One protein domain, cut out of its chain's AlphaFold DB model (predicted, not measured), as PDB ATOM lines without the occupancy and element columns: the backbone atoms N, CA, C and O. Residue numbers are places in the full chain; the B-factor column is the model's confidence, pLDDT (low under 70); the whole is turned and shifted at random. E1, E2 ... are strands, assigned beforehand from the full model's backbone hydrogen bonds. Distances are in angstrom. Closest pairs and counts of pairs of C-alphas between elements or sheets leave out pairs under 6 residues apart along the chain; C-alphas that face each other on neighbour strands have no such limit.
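This is residues 3 to 62 of the 90 residues of an uncharacterized protein of Nitrosopumilales archaeon (UniProt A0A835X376). This domain has little regular structure: a small sheet of three strands, with the stretch 10 to 29 swinging wide from E1 round to E2 and the tail, residues 44 to 62, folding back over one face. Of 60 printed residues, 13 are in E1, E2 and E3, along the chain in that order; the class is all strand, and the sheet's order is E1, E3, E2, antiparallel throughout. The whole is compact, with a radius of gyration of the C-alphas of 10.6 A and spans of 33 by 22 by 17 A.

Start at residues 3 to 4, which pair antiparallel with residues 7 to 8 of E1, residues 7 to 9. E3, residues 39 to 43, is its neighbour at 162 degrees; look for N 42 and O 8, 2.7 A apart. E2, residues 30 to 34, forms a hairpin with E3 at 156 degrees, with N 34 and O 39 2.7 A apart. E1 and E2 are apart.

Find C-alpha 7 at (-43.123, -0.405, -9.947), where E1 begins. E2 measures 12.3 A; E3 measures 12.7 A and ends at C-alpha 43, (-42.533, -3.752, -6.631).

The printed part has no cut. The link E1 to E2 is long, E2 to E3 tight. Residue 20 is under pLDDT 70.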
ATOM      1  N   LEU A   3     -46.552   5.273 -11.851       87.50
ATOM      2  CA  LEU A   3     -46.106   4.005 -12.409       87.50
ATOM      3  C   LEU A   3     -44.736   4.180 -13.056       87.50
ATOM      4  O   LEU A   3     -44.528   5.112 -13.834       87.50
ATOM      5  N   TRP A   4     -43.811   3.279 -12.747       85.12
ATOM      6  CA  TRP A   4     -42.473   3.256 -13.321       85.12
ATOM      7  C   TRP A   4     -42.077   1.824 -13.691       85.12
ATOM      8  O   TRP A   4     -41.606   1.046 -12.866       85.12
ATOM      9  N   GLY A   5     -42.296   1.444 -14.953       86.25
ATOM     10  CA  GLY A   5     -42.143   0.046 -15.374       86.25
ATOM     11  C   GLY A   5     -43.180  -0.851 -14.689       86.25
ATOM     12  O   GLY A   5     -44.374  -0.623 -14.852       86.25
ATOM     13  N   ASP A   6     -42.730  -1.837 -13.912       87.94
ATOM     14  CA  ASP A   6     -43.574  -2.682 -13.049       87.94
ATOM     15  C   ASP A   6     -43.546  -2.240 -11.562       87.94
ATOM     16  O   ASP A   6     -43.894  -3.006 -10.660       87.94
ATOM     17  N   GLU A   7     -43.115  -1.011 -11.282       88.88
ATOM     18  CA  GLU A   7     -43.123  -0.405  -9.947       88.88
ATOM     19  C   GLU A   7     -44.271   0.605  -9.816       88.88
ATOM     20  O   GLU A   7     -44.496   1.430 -10.704       88.88
ATOM     21  N   ILE A   8     -44.983   0.568  -8.688       89.75
ATOM     22  CA  ILE A   8     -45.941   1.611  -8.305       89.75
ATOM     23  C   ILE A   8     -45.358   2.394  -7.140       89.75
ATOM     24  O   ILE A   8     -45.015   1.802  -6.122       89.75
ATOM     25  N   TYR A   9     -45.329   3.719  -7.246       88.25
ATOM     26  CA  TYR A   9     -44.915   4.589  -6.150       88.25
ATOM     27  C   TYR A   9     -45.980   5.639  -5.822       88.25
ATOM     28  O   TYR A   9     -46.746   6.098  -6.679       88.25
ATOM     29  N   THR A  10     -46.084   6.004  -4.548       87.56
ATOM     30  CA  THR A  10     -46.985   7.073  -4.100       87.56
ATOM     31  C   THR A  10     -46.367   8.452  -4.325       87.56
ATOM     32  O   THR A  10     -45.180   8.588  -4.598       87.56
ATOM     33  N   ASN A  11     -47.181   9.498  -4.206       83.50
ATOM     34  CA  ASN A  11     -46.666  10.856  -4.031       83.50
ATOM     35  C   ASN A  11     -46.056  11.014  -2.623       83.50
ATOM     36  O   ASN A  11     -46.048  10.049  -1.849       83.50
ATOM     37  N   GLU A  12     -45.576  12.226  -2.313       81.00
ATOM     38  CA  GLU A  12     -45.052  12.583  -0.991       81.00
ATOM     39  C   GLU A  12     -46.041  12.156   0.103       81.00
ATOM     40  O   GLU A  12     -47.191  12.594   0.158       81.00
ATOM     41  N   SER A  13     -45.583  11.234   0.938       74.75
ATOM     42  CA  SER A  13     -46.272  10.744   2.115       74.75
ATOM     43  C   SER A  13     -45.963  11.673   3.290       74.75
ATOM     44  O   SER A  13     -44.836  12.157   3.403       74.75
ATOM     45  N   PRO A  14     -46.909  11.888   4.222       76.69
ATOM     46  CA  PRO A  14     -46.627  12.589   5.477       76.69
ATOM     47  C   PRO A  14     -45.675  11.810   6.404       76.69
ATOM     48  O   PRO A  14     -45.284  12.318   7.452       76.69
ATOM     49  N   ILE A  15     -45.333  10.569   6.049       76.31
ATOM     50  CA  ILE A  15     -44.371   9.732   6.764       76.31
ATOM     51  C   ILE A  15     -42.966  10.290   6.506       76.31
ATOM     52  O   ILE A  15     -42.604  10.541   5.361       76.31
ATOM     53  N   ILE A  16     -42.180  10.482   7.566       73.12
ATOM     54  CA  ILE A  16     -40.784  10.922   7.484       73.12
ATOM     55  C   ILE A  16     -39.956   9.937   8.296       73.12
ATOM     56  O   ILE A  16     -39.780  10.111   9.495       73.12
ATOM     57  N   GLU A  17     -39.458   8.910   7.621       75.00
ATOM     58  CA  GLU A  17     -38.530   7.941   8.198       75.00
ATOM     59  C   GLU A  17     -37.160   8.085   7.531       75.00
ATOM     60  O   GLU A  17     -37.065   8.367   6.332       75.00
ATOM     61  N   ASN A  18     -36.094   7.910   8.312       74.31
ATOM     62  CA  ASN A  18     -34.727   7.918   7.795       74.31
ATOM     63  C   ASN A  18     -34.398   6.592   7.092       74.31
ATOM     64  O   ASN A  18     -35.133   5.610   7.187       74.31
ATOM     65  N   GLU A  19     -33.276   6.554   6.375       72.25
ATOM     66  CA  GLU A  19     -32.724   5.307   5.842       72.25
ATOM     67  C   GLU A  19     -32.402   4.346   6.998       72.25
ATOM     68  O   GLU A  19     -31.444   4.538   7.742       72.25
ATOM     69  N   GLU A  20     -33.205   3.296   7.143       66.62
ATOM     70  CA  GLU A  20     -33.015   2.226   8.109       66.62
ATOM     71  C   GLU A  20     -32.967   0.934   7.296       66.62
ATOM     72  O   GLU A  20     -33.978   0.450   6.789       66.62
ATOM     73  N   ASN A  21     -31.757   0.403   7.107       71.69
ATOM     74  CA  ASN A  21     -31.528  -0.797   6.296       71.69
ATOM     75  C   ASN A  21     -31.896  -0.630   4.804       71.69
ATOM     76  O   ASN A  21     -32.426  -1.549   4.175       71.69
ATOM     77  N   ALA A  22     -31.612   0.544   4.233       80.94
ATOM     78  CA  ALA A  22     -31.926   0.844   2.844       80.94
ATOM     79  C   ALA A  22     -31.215  -0.138   1.892       80.94
ATOM     80  O   ALA A  22     -29.983  -0.228   1.848       80.94
ATOM     81  N   LYS A  23     -31.997  -0.906   1.128       84.50
ATOM     82  CA  LYS A  23     -31.496  -1.923   0.204       84.50
ATOM     83  C   LYS A  23     -31.447  -1.371  -1.222       84.50
ATOM     84  O   LYS A  23     -32.436  -0.807  -1.692       84.50
ATOM     85  N   PRO A  24     -30.330  -1.564  -1.946       85.31
ATOM     86  CA  PRO A  24     -30.210  -1.148  -3.342       85.31
ATOM     87  C   PRO A  24     -30.883  -2.117  -4.326       85.31
ATOM     88  O   PRO A  24     -30.987  -1.798  -5.506       85.31
ATOM     89  N   VAL A  25     -31.289  -3.302  -3.865       87.69
ATOM     90  CA  VAL A  25     -31.986  -4.332  -4.645       87.69
ATOM     91  C   VAL A  25     -33.088  -4.912  -3.768       87.69
ATOM     92  O   VAL A  25     -32.868  -5.156  -2.580       87.69
ATOM     93  N   VAL A  26     -34.259  -5.120  -4.358       90.56
ATOM     94  CA  VAL A  26     -35.441  -5.682  -3.697       90.56
ATOM     95  C   VAL A  26     -35.914  -6.933  -4.433       90.56
ATOM     96  O   VAL A  26     -35.478  -7.224  -5.551       90.56
ATOM     97  N   GLU A  27     -36.790  -7.698  -3.799       90.44
ATOM     98  CA  GLU A  27     -37.387  -8.892  -4.375       90.44
ATOM     99  C   GLU A  27     -38.747  -8.602  -5.015       90.44
ATOM    100  O   GLU A  27     -39.393  -7.574  -4.800       90.44
ATOM    101  N   LEU A  28     -39.210  -9.555  -5.828       90.00
ATOM    102  CA  LEU A  28     -40.544  -9.493  -6.406       90.00
ATOM    103  C   LEU A  28     -41.590  -9.449  -5.289       90.00
ATOM    104  O   LEU A  28     -41.591 -10.307  -4.401       90.00
ATOM    105  N   ASN A  29     -42.524  -8.505  -5.404       90.81
ATOM    106  CA  ASN A  29     -43.605  -8.240  -4.457       90.81
ATOM    107  C   ASN A  29     -43.160  -7.567  -3.156       90.81
ATOM    108  O   ASN A  29     -43.951  -7.537  -2.217       90.81
ATOM    109  N   ASP A  30     -41.947  -7.027  -3.063       92.19
ATOM    110  CA  ASP A  30     -41.583  -6.223  -1.897       92.19
ATOM    111  C   ASP A  30     -42.360  -4.903  -1.846       92.19
ATOM    112  O   ASP A  30     -42.747  -4.309  -2.857       92.19
ATOM    113  N   VAL A  31     -42.584  -4.449  -0.617       91.19
ATOM    114  CA  VAL A  31     -43.092  -3.121  -0.288       91.19
ATOM    115  C   VAL A  31     -41.978  -2.394   0.433       91.19
ATOM    116  O   VAL A  31     -41.518  -2.842   1.486       91.19
ATOM    117  N   ALA A  32     -41.552  -1.268  -0.118       91.19
ATOM    118  CA  ALA A  32     -40.499  -0.468   0.471       91.19
ATOM    119  C   ALA A  32     -40.914   0.988   0.623       91.19
ATOM    120  O   ALA A  32     -41.740   1.508  -0.121       91.19
ATOM    121  N   TYR A  33     -40.308   1.655   1.588       90.38
ATOM    122  CA  TYR A  33     -40.382   3.091   1.748       90.38
ATOM    123  C   TYR A  33     -39.138   3.732   1.128       90.38
ATOM    124  O   TYR A  33     -38.009   3.328   1.409       90.38
ATOM    125  N   TRP A  34     -39.352   4.718   0.265       89.50
ATOM    126  CA  TRP A  34     -38.316   5.516  -0.366       89.50
ATOM    127  C   TRP A  34     -38.139   6.833   0.403       89.50
ATOM    128  O   TRP A  34     -38.943   7.753   0.227       89.50
ATOM    129  N   PRO A  35     -37.093   6.956   1.240       84.81
ATOM    130  CA  PRO A  35     -36.921   8.108   2.125       84.81
ATOM    131  C   PRO A  35     -36.621   9.403   1.368       84.81
ATOM    132  O   PRO A  35     -37.161  10.449   1.716       84.81
ATOM    133  N   THR A  36     -35.837   9.344   0.285       83.75
ATOM    134  CA  THR A  36     -35.471  10.534  -0.505       83.75
ATOM    135  C   THR A  36     -36.683  11.194  -1.165       83.75
ATOM    136  O   THR A  36     -36.763  12.417  -1.211       83.75
ATOM    137  N   GLY A  37     -37.629  10.394  -1.669       81.94
ATOM    138  CA  GLY A  37     -38.872  10.883  -2.276       81.94
ATOM    139  C   GLY A  37     -40.069  10.905  -1.325       81.94
ATOM    140  O   GLY A  37     -41.169  11.246  -1.756       81.94
ATOM    141  N   LYS A  38     -39.869  10.499  -0.063       87.31
ATOM    142  CA  LYS A  38     -40.910  10.246   0.945       87.31
ATOM    143  C   LYS A  38     -42.103   9.474   0.385       87.31
ATOM    144  O   LYS A  38     -43.255   9.827   0.614       87.31
ATOM    145  N   ALA A  39     -41.844   8.443  -0.404       87.81
ATOM    146  CA  ALA A  39     -42.878   7.703  -1.116       87.81
ATOM    147  C   ALA A  39     -42.862   6.236  -0.704       87.81
ATOM    148  O   ALA A  39     -41.834   5.703  -0.306       87.81
ATOM    149  N   ILE A  40     -43.996   5.555  -0.823       89.19
ATOM    150  CA  ILE A  40     -44.053   4.099  -0.689       89.19
ATOM    151  C   ILE A  40     -43.980   3.505  -2.092       89.19
ATOM    152  O   ILE A  40     -44.783   3.866  -2.952       89.19
ATOM    153  N   CYS A  41     -43.036   2.593  -2.298       89.88
ATOM    154  CA  CYS A  41     -42.819   1.836  -3.521       89.88
ATOM    155  C   CYS A  41     -43.330   0.398  -3.352       89.88
ATOM    156  O   CYS A  41     -43.061  -0.281  -2.360       89.88
ATOM    157  N   LEU A  42     -44.067  -0.073  -4.348       90.69
ATOM    158  CA  LEU A  42     -44.630  -1.410  -4.460       90.69
ATOM    159  C   LEU A  42     -44.038  -2.054  -5.714       90.69
ATOM    160  O   LEU A  42     -44.285  -1.591  -6.831       90.69
ATOM    161  N   PHE A  43     -43.270  -3.125  -5.540       91.44
ATOM    162  CA  PHE A  43     -42.533  -3.752  -6.631       91.44
ATOM    163  C   PHE A  43     -43.280  -4.971  -7.168       91.44
ATOM    164  O   PHE A  43     -43.272  -6.031  -6.552       91.44
ATOM    165  N   PHE A  44     -43.895  -4.862  -8.346       88.75
ATOM    166  CA  PHE A  44     -44.605  -5.980  -8.991       88.75
ATOM    167  C   PHE A  44     -43.768  -6.688 -10.066       88.75
ATOM    168  O   PHE A  44     -44.220  -7.666 -10.679       88.75
ATOM    169  N   GLY A  45     -42.550  -6.210 -10.315       87.31
ATOM    170  CA  GLY A  45     -41.687  -6.712 -11.373       87.31
ATOM    171  C   GLY A  45     -40.407  -5.897 -11.542       87.31
ATOM    172  O   GLY A  45     -40.069  -5.093 -10.672       87.31
ATOM    173  N   PRO A  46     -39.673  -6.128 -12.643       84.19
ATOM    174  CA  PRO A  46     -38.423  -5.437 -12.919       84.19
ATOM    175  C   PRO A  46     -38.651  -3.943 -13.170       84.19
ATOM    176  O   PRO A  46     -39.573  -3.531 -13.873       84.19
ATOM    177  N   THR A  47     -37.764  -3.127 -12.613       84.50
ATOM    178  CA  THR A  47     -37.715  -1.690 -12.883       84.50
ATOM    179  C   THR A  47     -36.968  -1.415 -14.194       84.50
ATOM    180  O   THR A  47     -36.150  -2.236 -14.622       84.50
ATOM    181  N   PRO A  48     -37.158  -0.242 -14.826       80.31
ATOM    182  CA  PRO A  48     -36.482   0.113 -16.081       80.31
ATOM    183  C   PRO A  48     -34.948   0.121 -16.002       80.31
ATOM    184  O   PRO A  48     -34.272  -0.002 -17.019       80.31
ATOM    185  N   ILE A  49     -34.402   0.287 -14.796       82.44
ATOM    186  CA  ILE A  49     -32.959   0.308 -14.516       82.44
ATOM    187  C   ILE A  49     -32.437  -1.014 -13.926       82.44
ATOM    188  O   ILE A  49     -31.236  -1.151 -13.678       82.44
ATOM    189  N   GLY A  50     -33.330  -1.969 -13.656       76.44
ATOM    190  CA  GLY A  50     -32.988  -3.292 -13.152       76.44
ATOM    191  C   GLY A  50     -32.259  -4.120 -14.207       76.44
ATOM    192  O   GLY A  50     -32.574  -4.074 -15.396       76.44
ATOM    193  N   LYS A  51     -31.262  -4.900 -13.778       76.44
ATOM    194  CA  LYS A  51     -30.644  -5.918 -14.638       76.44
ATOM    195  C   LYS A  51     -31.572  -7.127 -14.765       76.44
ATOM    196  O   LYS A  51     -32.548  -7.276 -14.033       76.44
ATOM    197  N   LYS A  52     -31.264  -8.019 -15.708       74.62
ATOM    198  CA  LYS A  52     -32.056  -9.223 -15.989       74.62
ATOM    199  C   LYS A  52     -32.128 -10.128 -14.744       74.62
ATOM    200  O   LYS A  52     -31.199 -10.883 -14.487       74.62
ATOM    201  N   GLY A  53     -33.233 -10.040 -14.005       73.50
ATOM    202  CA  GLY A  53     -33.484 -10.805 -12.776       73.50
ATOM    203  C   GLY A  53     -33.377 -10.009 -11.470       73.50
ATOM    204  O   GLY A  53     -33.646 -10.579 -10.420       73.50
ATOM    205  N   GLU A  54     -33.037  -8.719 -11.517       84.19
ATOM    206  CA  GLU A  54     -32.916  -7.863 -10.331       84.19
ATOM    207  C   GLU A  54     -33.926  -6.714 -10.389       84.19
ATOM    208  O   GLU A  54     -34.037  -6.017 -11.400       84.19
ATOM    209  N   ILE A  55     -34.641  -6.480  -9.288       87.56
ATOM    210  CA  ILE A  55     -35.526  -5.326  -9.146       87.56
ATOM    211  C   ILE A  55     -34.737  -4.235  -8.434       87.56
ATOM    212  O   ILE A  55     -34.425  -4.344  -7.247       87.56
ATOM    213  N   LYS A  56     -34.361  -3.199  -9.189       87.75
ATOM    214  CA  LYS A  56     -33.501  -2.127  -8.692       87.75
ATOM    215  C   LYS A  56     -34.274  -0.810  -8.599       87.75
ATOM    216  O   LYS A  56     -34.559  -0.225  -9.645       87.75
ATOM    217  N   PRO A  57     -34.592  -0.314  -7.399       85.69
ATOM    218  CA  PRO A  57     -35.149   1.025  -7.257       85.69
ATOM    219  C   PRO A  57     -34.142   2.096  -7.694       85.69
ATOM    220  O   PRO A  57     -32.932   1.856  -7.743       85.69
ATOM    221  N   TYR A  58     -34.638   3.301  -7.997       83.69
ATOM    222  CA  TYR A  58     -33.798   4.435  -8.408       83.69
ATOM    223  C   TYR A  58     -32.735   4.791  -7.358       83.69
ATOM    224  O   TYR A  58     -31.625   5.213  -7.679       83.69
ATOM    225  N   SER A  59     -33.067   4.608  -6.085       85.06
ATOM    226  CA  SER A  59     -32.216   4.854  -4.920       85.06
ATOM    227  C   SER A  59     -32.502   3.785  -3.866       85.06
ATOM    228  O   SER A  59     -33.539   3.128  -3.962       85.06
ATOM    229  N   PRO A  60     -31.604   3.553  -2.894       87.88
ATOM    230  CA  PRO A  60     -31.836   2.544  -1.868       87.88
ATOM    231  C   PRO A  60     -33.120   2.851  -1.075       87.88
ATOM    232  O   PRO A  60     -33.432   4.004  -0.777       87.88
ATOM    233  N   VAL A  61     -33.894   1.803  -0.792       90.12
ATOM    234  CA  VAL A  61     -35.220   1.884  -0.152       90.12
ATOM    235  C   VAL A  61     -35.283   0.971   1.064       90.12
ATOM    236  O   VAL A  61     -34.673  -0.100   1.074       90.12
ATOM    237  N   ASN A  62     -36.053   1.349   2.077       91.00
ATOM    238  CA  ASN A  62     -36.247   0.522   3.266       91.00
ATOM    239  C   ASN A  62     -37.375  -0.473   2.992       91.00
ATOM    240  O   ASN A  62     -38.524  -0.066   2.839       91.00
TER     241      ASN A  62